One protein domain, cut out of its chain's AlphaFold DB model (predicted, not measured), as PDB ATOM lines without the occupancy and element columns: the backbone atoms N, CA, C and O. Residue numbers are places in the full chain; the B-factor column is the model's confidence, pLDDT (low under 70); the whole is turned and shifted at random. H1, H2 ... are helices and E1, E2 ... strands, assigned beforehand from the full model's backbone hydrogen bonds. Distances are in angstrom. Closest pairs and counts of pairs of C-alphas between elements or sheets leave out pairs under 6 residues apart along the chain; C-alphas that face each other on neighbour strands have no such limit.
ATOM      1  N   GLN A 302      89.594 132.868  76.610       95.75
ATOM      2  CA  GLN A 302      89.743 133.321  75.230       95.75
ATOM      3  C   GLN A 302      89.026 134.644  74.970       95.75
ATOM      4  O   GLN A 302      89.518 135.432  74.167       95.75
ATOM      5  N   LEU A 303      87.911 134.915  75.652       96.56
ATOM      6  CA  LEU A 303      87.128 136.138  75.464       96.56
ATOM      7  C   LEU A 303      87.878 137.390  75.923       96.56
ATOM      8  O   LEU A 303      87.620 138.474  75.411       96.56
ATOM      9  N   MET A 304      88.853 137.234  76.819       96.25
ATOM     10  CA  MET A 304      89.701 138.338  77.267       96.25
ATOM     11  C   MET A 304      90.700 138.787  76.196       96.25
ATOM     12  O   MET A 304      91.288 139.849  76.339       96.25
ATOM     13  N   ALA A 305      90.914 138.018  75.124       95.12
ATOM     14  CA  ALA A 305      91.881 138.369  74.090       95.12
ATOM     15  C   ALA A 305      91.401 139.533  73.191       95.12
ATOM     16  O   ALA A 305      90.197 139.658  72.928       95.12
ATOM     17  N   PRO A 306      92.330 140.333  72.634       94.00
ATOM     18  CA  PRO A 306      92.015 141.354  71.639       94.00
ATOM     19  C   PRO A 306      91.165 140.825  70.478       94.00
ATOM     20  O   PRO A 306      91.427 139.755  69.925       94.00
ATOM     21  N   GLY A 307      90.122 141.579  70.115       91.31
ATOM     22  CA  GLY A 307      89.220 141.264  69.001       91.31
ATOM     23  C   GLY A 307      88.174 140.172  69.265       91.31
ATOM     24  O   GLY A 307      87.410 139.850  68.358       91.31
ATOM     25  N   LYS A 308      88.108 139.588  70.470       94.06
ATOM     26  CA  LYS A 308      87.101 138.560  70.811       94.06
ATOM     27  C   LYS A 308      85.802 139.130  71.365       94.06
ATOM     28  O   LYS A 308      84.723 138.602  71.091       94.06
ATOM     29  N   LEU A 309      85.905 140.218  72.116       94.00
ATOM     30  CA  LEU A 309      84.771 140.988  72.600       94.00
ATOM     31  C   LEU A 309      84.748 142.340  71.873       94.00
ATOM     32  O   LEU A 309      85.782 143.016  71.851       94.00
ATOM     33  N   PRO A 310      83.620 142.713  71.232       91.75
ATOM     34  CA  PRO A 310      83.473 144.017  70.592       91.75
ATOM     35  C   PRO A 310      83.761 145.140  71.585       91.75
ATOM     36  O   PRO A 310      83.466 144.981  72.761       91.75
ATOM     37  N   THR A 311      84.337 146.242  71.104       91.56
ATOM     38  CA  THR A 311      84.630 147.488  71.846       91.56
ATOM     39  C   THR A 311      85.565 147.387  73.064       91.56
ATOM     40  O   THR A 311      86.169 148.388  73.442       91.56
ATOM     41  N   LEU A 312      85.788 146.197  73.636       94.12
ATOM     42  CA  LEU A 312      86.596 146.006  74.845       94.12
ATOM     43  C   LEU A 312      88.038 146.516  74.679       94.12
ATOM     44  O   LEU A 312      88.569 147.169  75.570       94.12
ATOM     45  N   TRP A 313      88.652 146.250  73.524       94.81
ATOM     46  CA  TRP A 313      90.048 146.590  73.212       94.81
ATOM     47  C   TRP A 313      90.205 147.852  72.344       94.81
ATOM     48  O   TRP A 313      91.211 148.008  71.657       94.81
ATOM     49  N   GLU A 314      89.231 148.769  72.355       90.44
ATOM     50  CA  GLU A 314      89.331 150.048  71.619       90.44
ATOM     51  C   GLU A 314      90.403 150.989  72.178       90.44
ATOM     52  O   GLU A 314      90.953 151.822  71.454       90.44
ATOM     53  N   LYS A 315      90.717 150.852  73.468       91.50
ATOM     54  CA  LYS A 315      91.762 151.610  74.146       91.50
ATOM     55  C   LYS A 315      92.633 150.666  74.959       91.50
ATOM     56  O   LYS A 315      92.130 149.811  75.677       91.50
ATOM     57  N   GLU A 316      93.939 150.895  74.896       91.25
ATOM     58  CA  GLU A 316      94.909 150.238  75.768       91.25
ATOM     59  C   GLU A 316      95.618 151.247  76.684       91.25
ATOM     60  O   GLU A 316      95.870 152.386  76.268       91.25
ATOM     61  N   PRO A 317      96.005 150.839  77.906       94.56
ATOM     62  CA  PRO A 317      95.678 149.559  78.548       94.56
ATOM     63  C   PRO A 317      94.205 149.445  78.956       94.56
ATOM     64  O   PRO A 317      93.549 150.460  79.187       94.56
ATOM     65  N   ILE A 318      93.740 148.205  79.112       96.62
ATOM     66  CA  ILE A 318      92.496 147.868  79.817       96.62
ATOM     67  C   ILE A 318      92.834 147.574  81.279       96.62
ATOM     68  O   ILE A 318      93.883 147.004  81.579       96.62
ATOM     69  N   THR A 319      91.951 147.936  82.199       95.62
ATOM     70  CA  THR A 319      92.089 147.643  83.630       95.62
ATOM     71  C   THR A 319      90.979 146.711  84.128       95.62
ATOM     72  O   THR A 319      89.969 146.504  83.452       95.62
ATOM     73  N   LEU A 320      91.129 146.136  85.328       94.00
ATOM     74  CA  LEU A 320      90.040 145.363  85.942       94.00
ATOM     75  C   LEU A 320      88.748 146.180  86.143       94.00
ATOM     76  O   LEU A 320      87.679 145.630  85.880       94.00
ATOM     77  N   PRO A 321      88.793 147.464  86.557       95.00
ATOM     78  CA  PRO A 321      87.611 148.323  86.549       95.00
ATOM     79  C   PRO A 321      86.926 148.424  85.181       95.00
ATOM     80  O   PRO A 321      85.701 148.331  85.126       95.00
ATOM     81  N   ASP A 322      87.681 148.546  84.084       96.38
ATOM     82  CA  ASP A 322      87.104 148.593  82.730       96.38
ATOM     83  C   ASP A 322      86.384 147.281  82.387       96.38
ATOM     84  O   ASP A 322      85.261 147.300  81.880       96.38
ATOM     85  N   LEU A 323      86.978 146.135  82.741       96.88
ATOM     86  CA  LEU A 323      86.329 144.827  82.612       96.88
ATOM     87  C   LEU A 323      85.068 144.724  83.483       96.88
ATOM     88  O   LEU A 323      84.060 144.188  83.033       96.88
ATOM     89  N   GLY A 324      85.085 145.272  84.700       96.44
ATOM     90  CA  GLY A 324      83.910 145.333  85.573       96.44
ATOM     91  C   GLY A 324      82.775 146.185  84.994       96.44
ATOM     92  O   GLY A 324      81.606 145.823  85.118       96.44
ATOM     93  N   VAL A 325      83.101 147.290  84.317       96.75
ATOM     94  CA  VAL A 325      82.121 148.109  83.584       96.75
ATOM     95  C   VAL A 325      81.573 147.345  82.379       96.75
ATOM     96  O   VAL A 325      80.357 147.341  82.161       96.75
ATOM     97  N   TYR A 326      82.446 146.673  81.626       97.12
ATOM     98  CA  TYR A 326      82.071 145.882  80.457       97.12
ATOM     99  C   TYR A 326      81.126 144.728  80.836       97.12
ATOM    100  O   TYR A 326      80.072 144.564  80.228       97.12
ATOM    101  N   PHE A 327      81.432 143.990  81.905       97.75
ATOM    102  CA  PHE A 327      80.611 142.903  82.451       97.75
ATOM    103  C   PHE A 327      79.683 143.363  83.587       97.75
ATOM    104  O   PHE A 327      79.496 142.667  84.586       97.75
ATOM    105  N   SER A 328      79.094 144.551  83.458       96.69
ATOM    106  CA  SER A 328      78.214 145.121  84.490       96.69
ATOM    107  C   SER A 328      76.767 144.615  84.438       96.69
ATOM    108  O   SER A 328      75.978 144.944  85.326       96.69
ATOM    109  N   GLY A 329      76.380 143.883  83.384       95.88
ATOM    110  CA  GLY A 329      74.974 143.554  83.101       95.88
ATOM    111  C   GLY A 329      74.159 144.740  82.583       95.88
ATOM    112  O   GLY A 329      72.936 144.674  82.521       95.88
ATOM    113  N   LYS A 330      74.822 145.860  82.268       94.69
ATOM    114  CA  LYS A 330      74.202 147.104  81.776       94.69
ATOM    115  C   LYS A 330      74.892 147.653  80.527       94.69
ATOM    116  O   LYS A 330      74.496 148.699  80.018       94.69
ATOM    117  N   HIS A 331      75.949 146.986  80.070       95.19
ATOM    118  CA  HIS A 331      76.737 147.410  78.927       95.19
ATOM    119  C   HIS A 331      76.175 146.799  77.645       95.19
ATOM    120  O   HIS A 331      76.020 145.583  77.554       95.19
ATOM    121  N   PHE A 332      75.888 147.640  76.656       93.94
ATOM    122  CA  PHE A 332      75.408 147.210  75.349       93.94
ATOM    123  C   PHE A 332      76.500 147.398  74.305       93.94
ATOM    124  O   PHE A 332      77.135 148.452  74.257       93.94
ATOM    125  N   VAL A 333      76.664 146.400  73.440       92.25
ATOM    126  CA  VAL A 333      77.554 146.466  72.282       92.25
ATOM    127  C   VAL A 333      76.749 146.341  70.996       92.25
ATOM    128  O   VAL A 333      75.873 145.488  70.870       92.25
ATOM    129  N   ALA A 334      77.054 147.201  70.031       88.75
ATOM    130  CA  ALA A 334      76.495 147.130  68.692       88.75
ATOM    131  C   ALA A 334      77.169 145.990  67.914       88.75
ATOM    132  O   ALA A 334      78.388 145.993  67.734       88.75
ATOM    133  N   VAL A 335      76.385 145.019  67.449       85.12
ATOM    134  CA  VAL A 335      76.850 143.881  66.649       85.12
ATOM    135  C   VAL A 335      76.238 143.971  65.256       85.12
ATOM    136  O   VAL A 335      75.026 144.118  65.113       85.12
ATOM    137  N   ASP A 336      77.070 143.896  64.219       83.25
ATOM    138  CA  ASP A 336      76.600 143.814  62.834       83.25
ATOM    139  C   ASP A 336      76.129 142.387  62.522       83.25
ATOM    140  O   ASP A 336      76.893 141.427  62.645       83.25
ATOM    141  N   LYS A 337      74.862 142.254  62.118       78.31
ATOM    142  CA  LYS A 337      74.225 140.993  61.711       78.31
ATOM    143  C   LYS A 337      74.110 140.872  60.182       78.31
ATOM    144  O   LYS A 337      73.261 140.141  59.678       78.31
ATOM    145  N   GLY A 338      74.965 141.567  59.426       66.06
ATOM    146  CA  GLY A 338      75.041 141.458  57.968       66.06
ATOM    147  C   GLY A 338      73.981 142.293  57.254       66.06
ATOM    148  O   GLY A 338      73.278 141.792  56.377       66.06
ATOM    149  N   GLY A 339      73.862 143.569  57.634       74.19
ATOM    150  CA  GLY A 339      72.952 144.534  56.995       74.19
ATOM    151  C   GLY A 339      72.065 145.320  57.962       74.19
ATOM    152  O   GLY A 339      71.390 146.258  57.542       74.19
ATOM    153  N   TYR A 340      72.081 144.967  59.248       79.00
ATOM    154  CA  TYR A 340      71.528 145.769  60.336       79.00
ATOM    155  C   TYR A 340      72.339 145.547  61.617       79.00
ATOM    156  O   TYR A 340      73.043 144.547  61.763       79.00
ATOM    157  N   THR A 341      72.246 146.503  62.536       81.31
ATOM    158  CA  THR A 341      72.943 146.468  63.822       81.31
ATOM    159  C   THR A 341      71.978 146.064  64.925       81.31
ATOM    160  O   THR A 341      70.890 146.629  65.037       81.31
ATOM    161  N   GLU A 342      72.400 145.121  65.754       83.62
ATOM    162  CA  GLU A 342      71.685 144.682  66.946       83.62
ATOM    163  C   GLU A 342      72.456 145.109  68.201       83.62
ATOM    164  O   GLU A 342      73.685 145.025  68.245       83.62
ATOM    165  N   ASN A 343      71.745 145.577  69.228       87.06
ATOM    166  CA  ASN A 343      72.354 145.908  70.514       87.06
ATOM    167  C   ASN A 343      72.364 144.668  71.409       87.06
ATOM    168  O   ASN A 343      71.337 144.303  71.978       87.06
ATOM    169  N   LEU A 344      73.535 144.061  71.569       89.88
ATOM    170  CA  LEU A 344      73.745 142.923  72.452       89.88
ATOM    171  C   LEU A 344      74.063 143.406  73.871       89.88
ATOM    172  O   LEU A 344      75.032 144.136  74.080       89.88
ATOM    173  N   LEU A 345      73.279 142.967  74.854       93.88
ATOM    174  CA  LEU A 345      73.582 143.180  76.268       93.88
ATOM    175  C   LEU A 345      74.672 142.208  76.731       93.88
ATOM    176  O   LEU A 345      74.518 140.992  76.612       93.88
ATOM    177  N   ILE A 346      75.746 142.738  77.312       97.06
ATOM    178  CA  ILE A 346      76.768 141.928  77.974       97.06
ATOM    179  C   ILE A 346      76.267 141.543  79.375       97.06
ATOM    180  O   ILE A 346      75.943 142.443  80.160       97.06
ATOM    181  N   PRO A 347      76.203 140.240  79.717       97.75
ATOM    182  CA  PRO A 347      75.736 139.795  81.026       97.75
ATOM    183  C   PRO A 347      76.662 140.272  82.149       97.75
ATOM    184  O   PRO A 347      77.856 140.516  81.944       97.75
ATOM    185  N   ALA A 348      76.113 140.393  83.359       98.31
ATOM    186  CA  ALA A 348      76.924 140.707  84.528       98.31
ATOM    187  C   ALA A 348      77.915 139.570  84.808       98.31
ATOM    188  O   ALA A 348      77.589 138.414  84.554       98.31
ATOM    189  N   ALA A 349      79.082 139.853  85.381       98.38
ATOM    190  CA  ALA A 349      79.998 138.824  85.869       98.38
ATOM    191  C   ALA A 349      80.440 139.092  87.306       98.38
ATOM    192  O   ALA A 349      80.535 140.237  87.750       98.38
ATOM    193  N   THR A 350      80.736 138.023  88.043       97.56
ATOM    194  CA  THR A 350      81.329 138.170  89.375       97.56
ATOM    195  C   THR A 350      82.763 138.711  89.267       97.56
ATOM    196  O   THR A 350      83.479 138.362  88.324       97.56
ATOM    197  N   PRO A 351      83.240 139.504  90.246       95.94
ATOM    198  CA  PRO A 351      84.625 139.980  90.253       95.94
ATOM    199  C   PRO A 351      85.649 138.839  90.190       95.94
ATOM    200  O   PRO A 351      86.670 138.957  89.515       95.94
ATOM    201  N   GLN A 352      85.341 137.716  90.847       95.38
ATOM    202  CA  GLN A 352      86.176 136.519  90.837       95.38
ATOM    203  C   GLN A 352      86.270 135.908  89.431       95.38
ATOM    204  O   GLN A 352      87.374 135.641  88.970       95.38
ATOM    205  N   ALA A 353      85.149 135.778  88.711       97.25
ATOM    206  CA  ALA A 353      85.144 135.260  87.341       97.25
ATOM    207  C   ALA A 353      85.989 136.122  86.388       97.25
ATOM    208  O   ALA A 353      86.734 135.590  85.567       97.25
ATOM    209  N   ILE A 354      85.916 137.453  86.523       97.56
ATOM    210  CA  ILE A 354      86.738 138.387  85.739       97.56
ATOM    211  C   ILE A 354      88.224 138.200  86.068       97.56
ATOM    212  O   ILE A 354      89.047 138.101  85.154       97.56
ATOM    213  N   ALA A 355      88.575 138.133  87.354       96.25
ATOM    214  CA  ALA A 355      89.956 137.963  87.794       96.25
ATOM    215  C   ALA A 355      90.551 136.618  87.338       96.25
ATOM    216  O   ALA A 355      91.650 136.595  86.780       96.25
ATOM    217  N   ASP A 356      89.809 135.520  87.492       96.44
ATOM    218  CA  ASP A 356      90.245 134.172  87.107       96.44
ATOM    219  C   ASP A 356      90.405 134.029  85.592       96.44
ATOM    220  O   ASP A 356      91.396 133.464  85.111       96.44
ATOM    221  N   ALA A 357      89.470 134.592  84.820       97.62
ATOM    222  CA  ALA A 357      89.554 134.601  83.365       97.62
ATOM    223  C   ALA A 357      90.725 135.458  82.877       97.62
ATOM    224  O   ALA A 357      91.446 135.043  81.969       97.62
ATOM    225  N   THR A 358      90.979 136.602  83.519       97.31
ATOM    226  CA  THR A 358      92.144 137.453  83.238       97.31
ATOM    227  C   THR A 358      93.448 136.705  83.523       97.31
ATOM    228  O   THR A 358      94.314 136.627  82.651       97.31
ATOM    229  N   ALA A 359      93.585 136.092  84.703       97.12
ATOM    230  CA  ALA A 359      94.774 135.322  85.071       97.12
ATOM    231  C   ALA A 359      95.029 134.163  84.093       97.12
ATOM    232  O   ALA A 359      96.150 133.970  83.616       97.12
ATOM    233  N   SER A 360      93.976 133.429  83.729       97.56
ATOM    234  CA  SER A 360      94.047 132.328  82.765       97.56
ATOM    235  C   SER A 360      94.382 132.808  81.346       97.56
ATOM    236  O   SER A 360      95.139 132.154  80.621       97.56
ATOM    237  N   ALA A 361      93.875 133.974  80.936       97.44
ATOM    238  CA  ALA A 361      94.197 134.580  79.647       97.44
ATOM    239  C   ALA A 361      95.679 134.972  79.572       97.44
ATOM    240  O   ALA A 361      96.337 134.694  78.567       97.44
ATOM    241  N   VAL A 362      96.232 135.514  80.661       96.94
ATOM    242  CA  VAL A 362      97.663 135.835  80.777       96.94
ATOM    243  C   VAL A 362      98.524 134.578  80.756       96.94
ATOM    244  O   VAL A 362      99.461 134.490  79.959       96.94
ATOM    245  N   LYS A 363      98.165 133.566  81.555       96.06
ATOM    246  CA  LYS A 363      98.842 132.261  81.588       96.06
ATOM    247  C   LYS A 363      98.906 131.599  80.219       96.06
ATOM    248  O   LYS A 363      99.886 130.947  79.876       96.06
ATOM    249  N   SER A 364      97.863 131.781  79.420       95.88
ATOM    250  CA  SER A 364      97.789 131.232  78.070       95.88
ATOM    251  C   SER A 364      98.399 132.121  76.979       95.88
ATOM    252  O   SER A 364      98.297 131.789  75.799       95.88
ATOM    253  N   GLY A 365      99.027 133.243  77.349       95.00
ATOM    254  CA  GLY A 365      99.716 134.143  76.421       95.00
ATOM    255  C   GLY A 365      98.794 135.013  75.566       95.00
ATOM    256  O   GLY A 365      99.244 135.602  74.585       95.00
ATOM    257  N   ARG A 366      97.502 135.080  75.905       95.44
ATOM    258  CA  ARG A 366      96.482 135.827  75.148       95.44
ATOM    259  C   ARG A 366      96.377 137.288  75.558       95.44
ATOM    260  O   ARG A 366      95.950 138.110  74.756       95.44
ATOM    261  N   VAL A 367      96.760 137.586  76.794       96.75
ATOM    262  CA  VAL A 367      96.761 138.927  77.376       96.75
ATOM    263  C   VAL A 367      98.109 139.151  78.044       96.75
ATOM    264  O   VAL A 367      98.643 138.259  78.697       96.75
ATOM    265  N   TRP A 368      98.669 140.338  77.868       96.56
ATOM    266  CA  TRP A 368      99.879 140.761  78.557       96.56
ATOM    267  C   TRP A 368      99.500 141.590  79.781       96.56
ATOM    268  O   TRP A 368      98.842 142.619  79.648       96.56
ATOM    269  N   LEU A 369      99.920 141.149  80.967       96.62
ATOM    270  CA  LEU A 369      99.686 141.866  82.218       96.62
ATOM    271  C   LEU A 369     100.948 142.600  82.662       96.62
ATOM    272  O   LEU A 369     102.021 142.003  82.763       96.62
ATOM    273  N   VAL A 370     100.794 143.879  82.991       95.44
ATOM    274  CA  VAL A 370     101.815 144.715  83.624       95.44
ATOM    275  C   VAL A 370     101.273 145.226  84.953       95.44
ATOM    276  O   VAL A 370     100.197 145.819  85.005       95.44
ATOM    277  N   ASN A 371     102.016 145.010  86.036       93.38
ATOM    278  CA  ASN A 371     101.703 145.586  87.341       93.38
ATOM    279  C   ASN A 371     102.999 146.087  87.995       93.38
ATOM    280  O   ASN A 371     103.850 145.303  88.424       93.38
ATOM    281  N   GLY A 372     103.191 147.410  87.997       88.69
ATOM    282  CA  GLY A 372     104.460 148.032  88.373       88.69
ATOM    283  C   GLY A 372     105.602 147.616  87.438       88.69
ATOM    284  O   GLY A 372     105.522 147.802  86.227       88.69
ATOM    285  N   MET A 373     106.671 147.049  88.001       86.56
ATOM    286  CA  MET A 373     107.844 146.579  87.243       86.56
ATOM    287  C   MET A 373     107.701 145.143  86.724       86.56
ATOM    288  O   MET A 373     108.588 144.647  86.030       86.56
ATOM    289  N   ILE A 374     106.619 144.455  87.088       88.81
ATOM    290  CA  ILE A 374     106.414 143.049  86.755       88.81
ATOM    291  C   ILE A 374     105.559 142.957  85.502       88.81
ATOM    292  O   ILE A 374     104.536 143.628  85.371       88.81
ATOM    293  N   SER A 375     106.001 142.098  84.592       93.94
ATOM    294  CA  SER A 375     105.379 141.869  83.300       93.94
ATOM    295  C   SER A 375     105.218 140.375  83.075       93.94
ATOM    296  O   SER A 375     106.213 139.652  83.021       93.94
ATOM    297  N   VAL A 376     103.976 139.932  82.906       94.56
ATOM    298  CA  VAL A 376     103.608 138.516  82.827       94.56
ATOM    299  C   VAL A 376     102.922 138.238  81.491       94.56
ATOM    300  O   VAL A 376     101.985 138.936  81.099       94.56
ATOM    301  N   LEU A 377     103.405 137.216  80.785       95.00
ATOM    302  CA  LEU A 377     102.821 136.692  79.551       95.00
ATOM    303  C   LEU A 377     103.237 135.228  79.396       95.00
ATOM    304  O   LEU A 377     104.434 134.939  79.387       95.00
ATOM    305  N   SER A 378     102.263 134.340  79.192       93.50
ATOM    306  CA  SER A 378     102.484 132.891  79.051       93.50
ATOM    307  C   SER A 378     103.099 132.236  80.295       93.50
ATOM    308  O   SER A 378     103.827 131.252  80.193       93.50
ATOM    309  N   GLU A 379     102.818 132.798  81.469       91.62
ATOM    310  CA  GLU A 379     103.335 132.372  82.770       91.62
ATOM    311  C   GLU A 379     102.207 132.433  83.810       91.62
ATOM    312  O   GLU A 379     101.237 133.177  83.639       91.62
ATOM    313  N   ASP A 380     102.318 131.652  84.886       92.69
ATOM    314  CA  ASP A 380     101.368 131.730  85.996       92.69
ATOM    315  C   ASP A 380     101.388 133.129  86.626       92.69
ATOM    316  O   ASP A 380     102.441 133.653  86.993       92.69
ATOM    317  N   VAL A 381     100.208 133.737  86.763       92.75
ATOM    318  CA  VAL A 381     100.091 135.059  87.383       92.75
ATOM    319  C   VAL A 381     100.235 134.910  88.899       92.75
ATOM    320  O   VAL A 381      99.481 134.135  89.496       92.75
ATOM    321  N   PRO A 382     101.159 135.639  89.552       89.50
ATOM    322  CA  PRO A 382     101.327 135.510  90.991       89.50
ATOM    323  C   PRO A 382     100.052 135.921  91.755       89.50
ATOM    324  O   PRO A 382      99.353 136.852  91.336       89.50
ATOM    325  N   PRO A 383      99.733 135.276  92.892       88.38
ATOM    326  CA  PRO A 383      98.558 135.631  93.684       88.38
ATOM    327  C   PRO A 383      98.526 137.121  94.044       88.38
ATOM    328  O   PRO A 383      99.530 137.692  94.469       88.38
ATOM    329  N   GLY A 384      97.366 137.758  93.869       87.44
ATOM    330  CA  GLY A 384      97.166 139.181  94.161       87.44
ATOM    331  C   GLY A 384      97.656 140.158  93.084       87.44
ATOM    332  O   GLY A 384      97.472 141.358  93.265       87.44
ATOM    333  N   PHE A 385      98.237 139.691  91.969       90.44
ATOM    334  CA  PHE A 385      98.684 140.571  90.872       90.44
ATOM    335  C   PHE A 385      97.567 141.036  89.946       90.44
ATOM    336  O   PHE A 385      97.694 142.093  89.328       90.44
ATOM    337  N   VAL A 386      96.490 140.260  89.851       92.62
ATOM    338  CA  VAL A 386      95.257 140.662  89.176       92.62
ATOM    339  C   VAL A 386      94.463 141.511  90.165       92.62
ATOM    340  O   VAL A 386      93.736 140.993  91.006       92.62
ATOM    341  N   ASN A 387      94.683 142.823  90.114       92.38
ATOM    342  CA  ASN A 387      94.068 143.820  90.989       92.38
ATOM    343  C   ASN A 387      93.802 145.124  90.207       92.38
ATOM    344  O   ASN A 387      94.051 145.194  89.006       92.38
ATOM    345  N   GLU A 388      93.290 146.161  90.870       90.25
ATOM    346  CA  GLU A 388      92.902 147.421  90.216       90.25
ATOM    347  C   GLU A 388      94.070 148.189  89.571       90.25
ATOM    348  O   GLU A 388      93.840 148.970  88.652       90.25
ATOM    349  N   SER A 389      95.319 147.964  90.006       90.31
ATOM    350  CA  SER A 389      96.504 148.581  89.391       90.31
ATOM    351  C   SER A 389      97.070 147.777  88.219       90.31
ATOM    352  O   SER A 389      98.001 148.243  87.559       90.31
ATOM    353  N   ALA A 390      96.541 146.578  87.956       93.62
ATOM    354  CA  ALA A 390      96.959 145.756  86.832       93.62
ATOM    355  C   ALA A 390      96.518 146.388  85.507       93.62
ATOM    356  O   ALA A 390      95.346 146.707  85.299       93.62
ATOM    357  N   GLN A 391      97.473 146.527  84.595       96.31
ATOM    358  CA  GLN A 391      97.261 147.014  83.243       96.31
ATOM    359  C   GLN A 391      97.352 145.843  82.270       96.31
ATOM    360  O   GLN A 391      98.335 145.101  82.263       96.31
ATOM    361  N   LEU A 392      96.322 145.685  81.449       96.94
ATOM    362  CA  LEU A 392      96.207 144.641  80.445       96.94
ATOM    363  C   LEU A 392      96.451 145.237  79.061       96.94
ATOM    364  O   LEU A 392      95.891 146.271  78.696       96.94
ATOM    365  N   PHE A 393      97.288 144.559  78.291       96.25
ATOM    366  CA  PHE A 393      97.666 144.927  76.935       96.25
ATOM    367  C   PHE A 393      97.468 143.740  75.997       96.25
ATOM    368  O   PHE A 393      97.519 142.575  76.417       96.25
ATOM    369  N   SER A 394      97.334 144.030  74.704       94.94
ATOM    370  CA  SER A 394      97.560 143.029  73.671       94.94
ATOM    371  C   SER A 394      98.944 142.395  73.853       94.94
ATOM    372  O   SER A 394      99.893 143.089  74.240       94.94
TER     373      SER A 394
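AT A GLANCE: This is residues 302 to 394 of the 559 residues of an uncharacterized protein of Candidatus Accumulibacter sp. BA-91 (UniProt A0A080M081). A small three-stranded sheet, E4 E3 E5, forms one end of the domain, and a long two-stranded hairpin, E1 and E2, forms an arm at the other end that makes much of the length. Between them lie helices H1 and H2, steeply tilted to each other, with the unnamed stretch 302 to 319. The printed part has 93 residues, in the order H1 E1 E2 H2 E3 E4 E5; both sheets are antiparallel and the class is mixed. It is compact, with a radius of gyration of the C-alphas of 13.8 A and spans of 45 by 22 by 19 A.

HOW THE PARTS SIT: E3, residues 368 to 371, is the inner strand between E4, residues 374 to 376, and E5, residues 391 to 393. N 370 and O 391 are 2.8 A apart, and N 376 and O 369 2.9 A, within hydrogen-bond range. E3 and E4 are a hairpin. Residues 318 to 319 pair antiparallel with 391 to 392 of E5. H2, residues 351 to 363, only grazes this sheet, with residues 358 to 363. With residues 351 to 355 alone it touches H1, residues 320 to 326, at a steep tilt of 67 degrees, opposite ways; the closest C-alphas, Gly 324 and Pro 351, are 7.1 A apart. Every O i to N i+4 pair in H1 and H2 is within hydrogen-bond range. E1, residues 328 to 336, and E2, residues 341 to 349, are an antiparallel hairpin at 152 degrees, with N 335 and O 342 2.8 A apart, within hydrogen-bond range. E1 and E3 are apart.

IN THESE COORDINATES: H1 begins at C-alpha 320 (90.040, 145.363, 85.942). E1 is 21.8 A long, E2 24.4 A and H2 18.4 A. E5 ends at C-alpha 393 (97.666, 144.927, 76.935).

THE WHOLE: The C-alphas farthest apart, of Gly 339 and Met 373, are 46.2 A apart. The printed part has no cut; the link E4 to E5 is long, with 14 residues. Mean pLDDT of the printed part is 93.0; residue 338 is under 70.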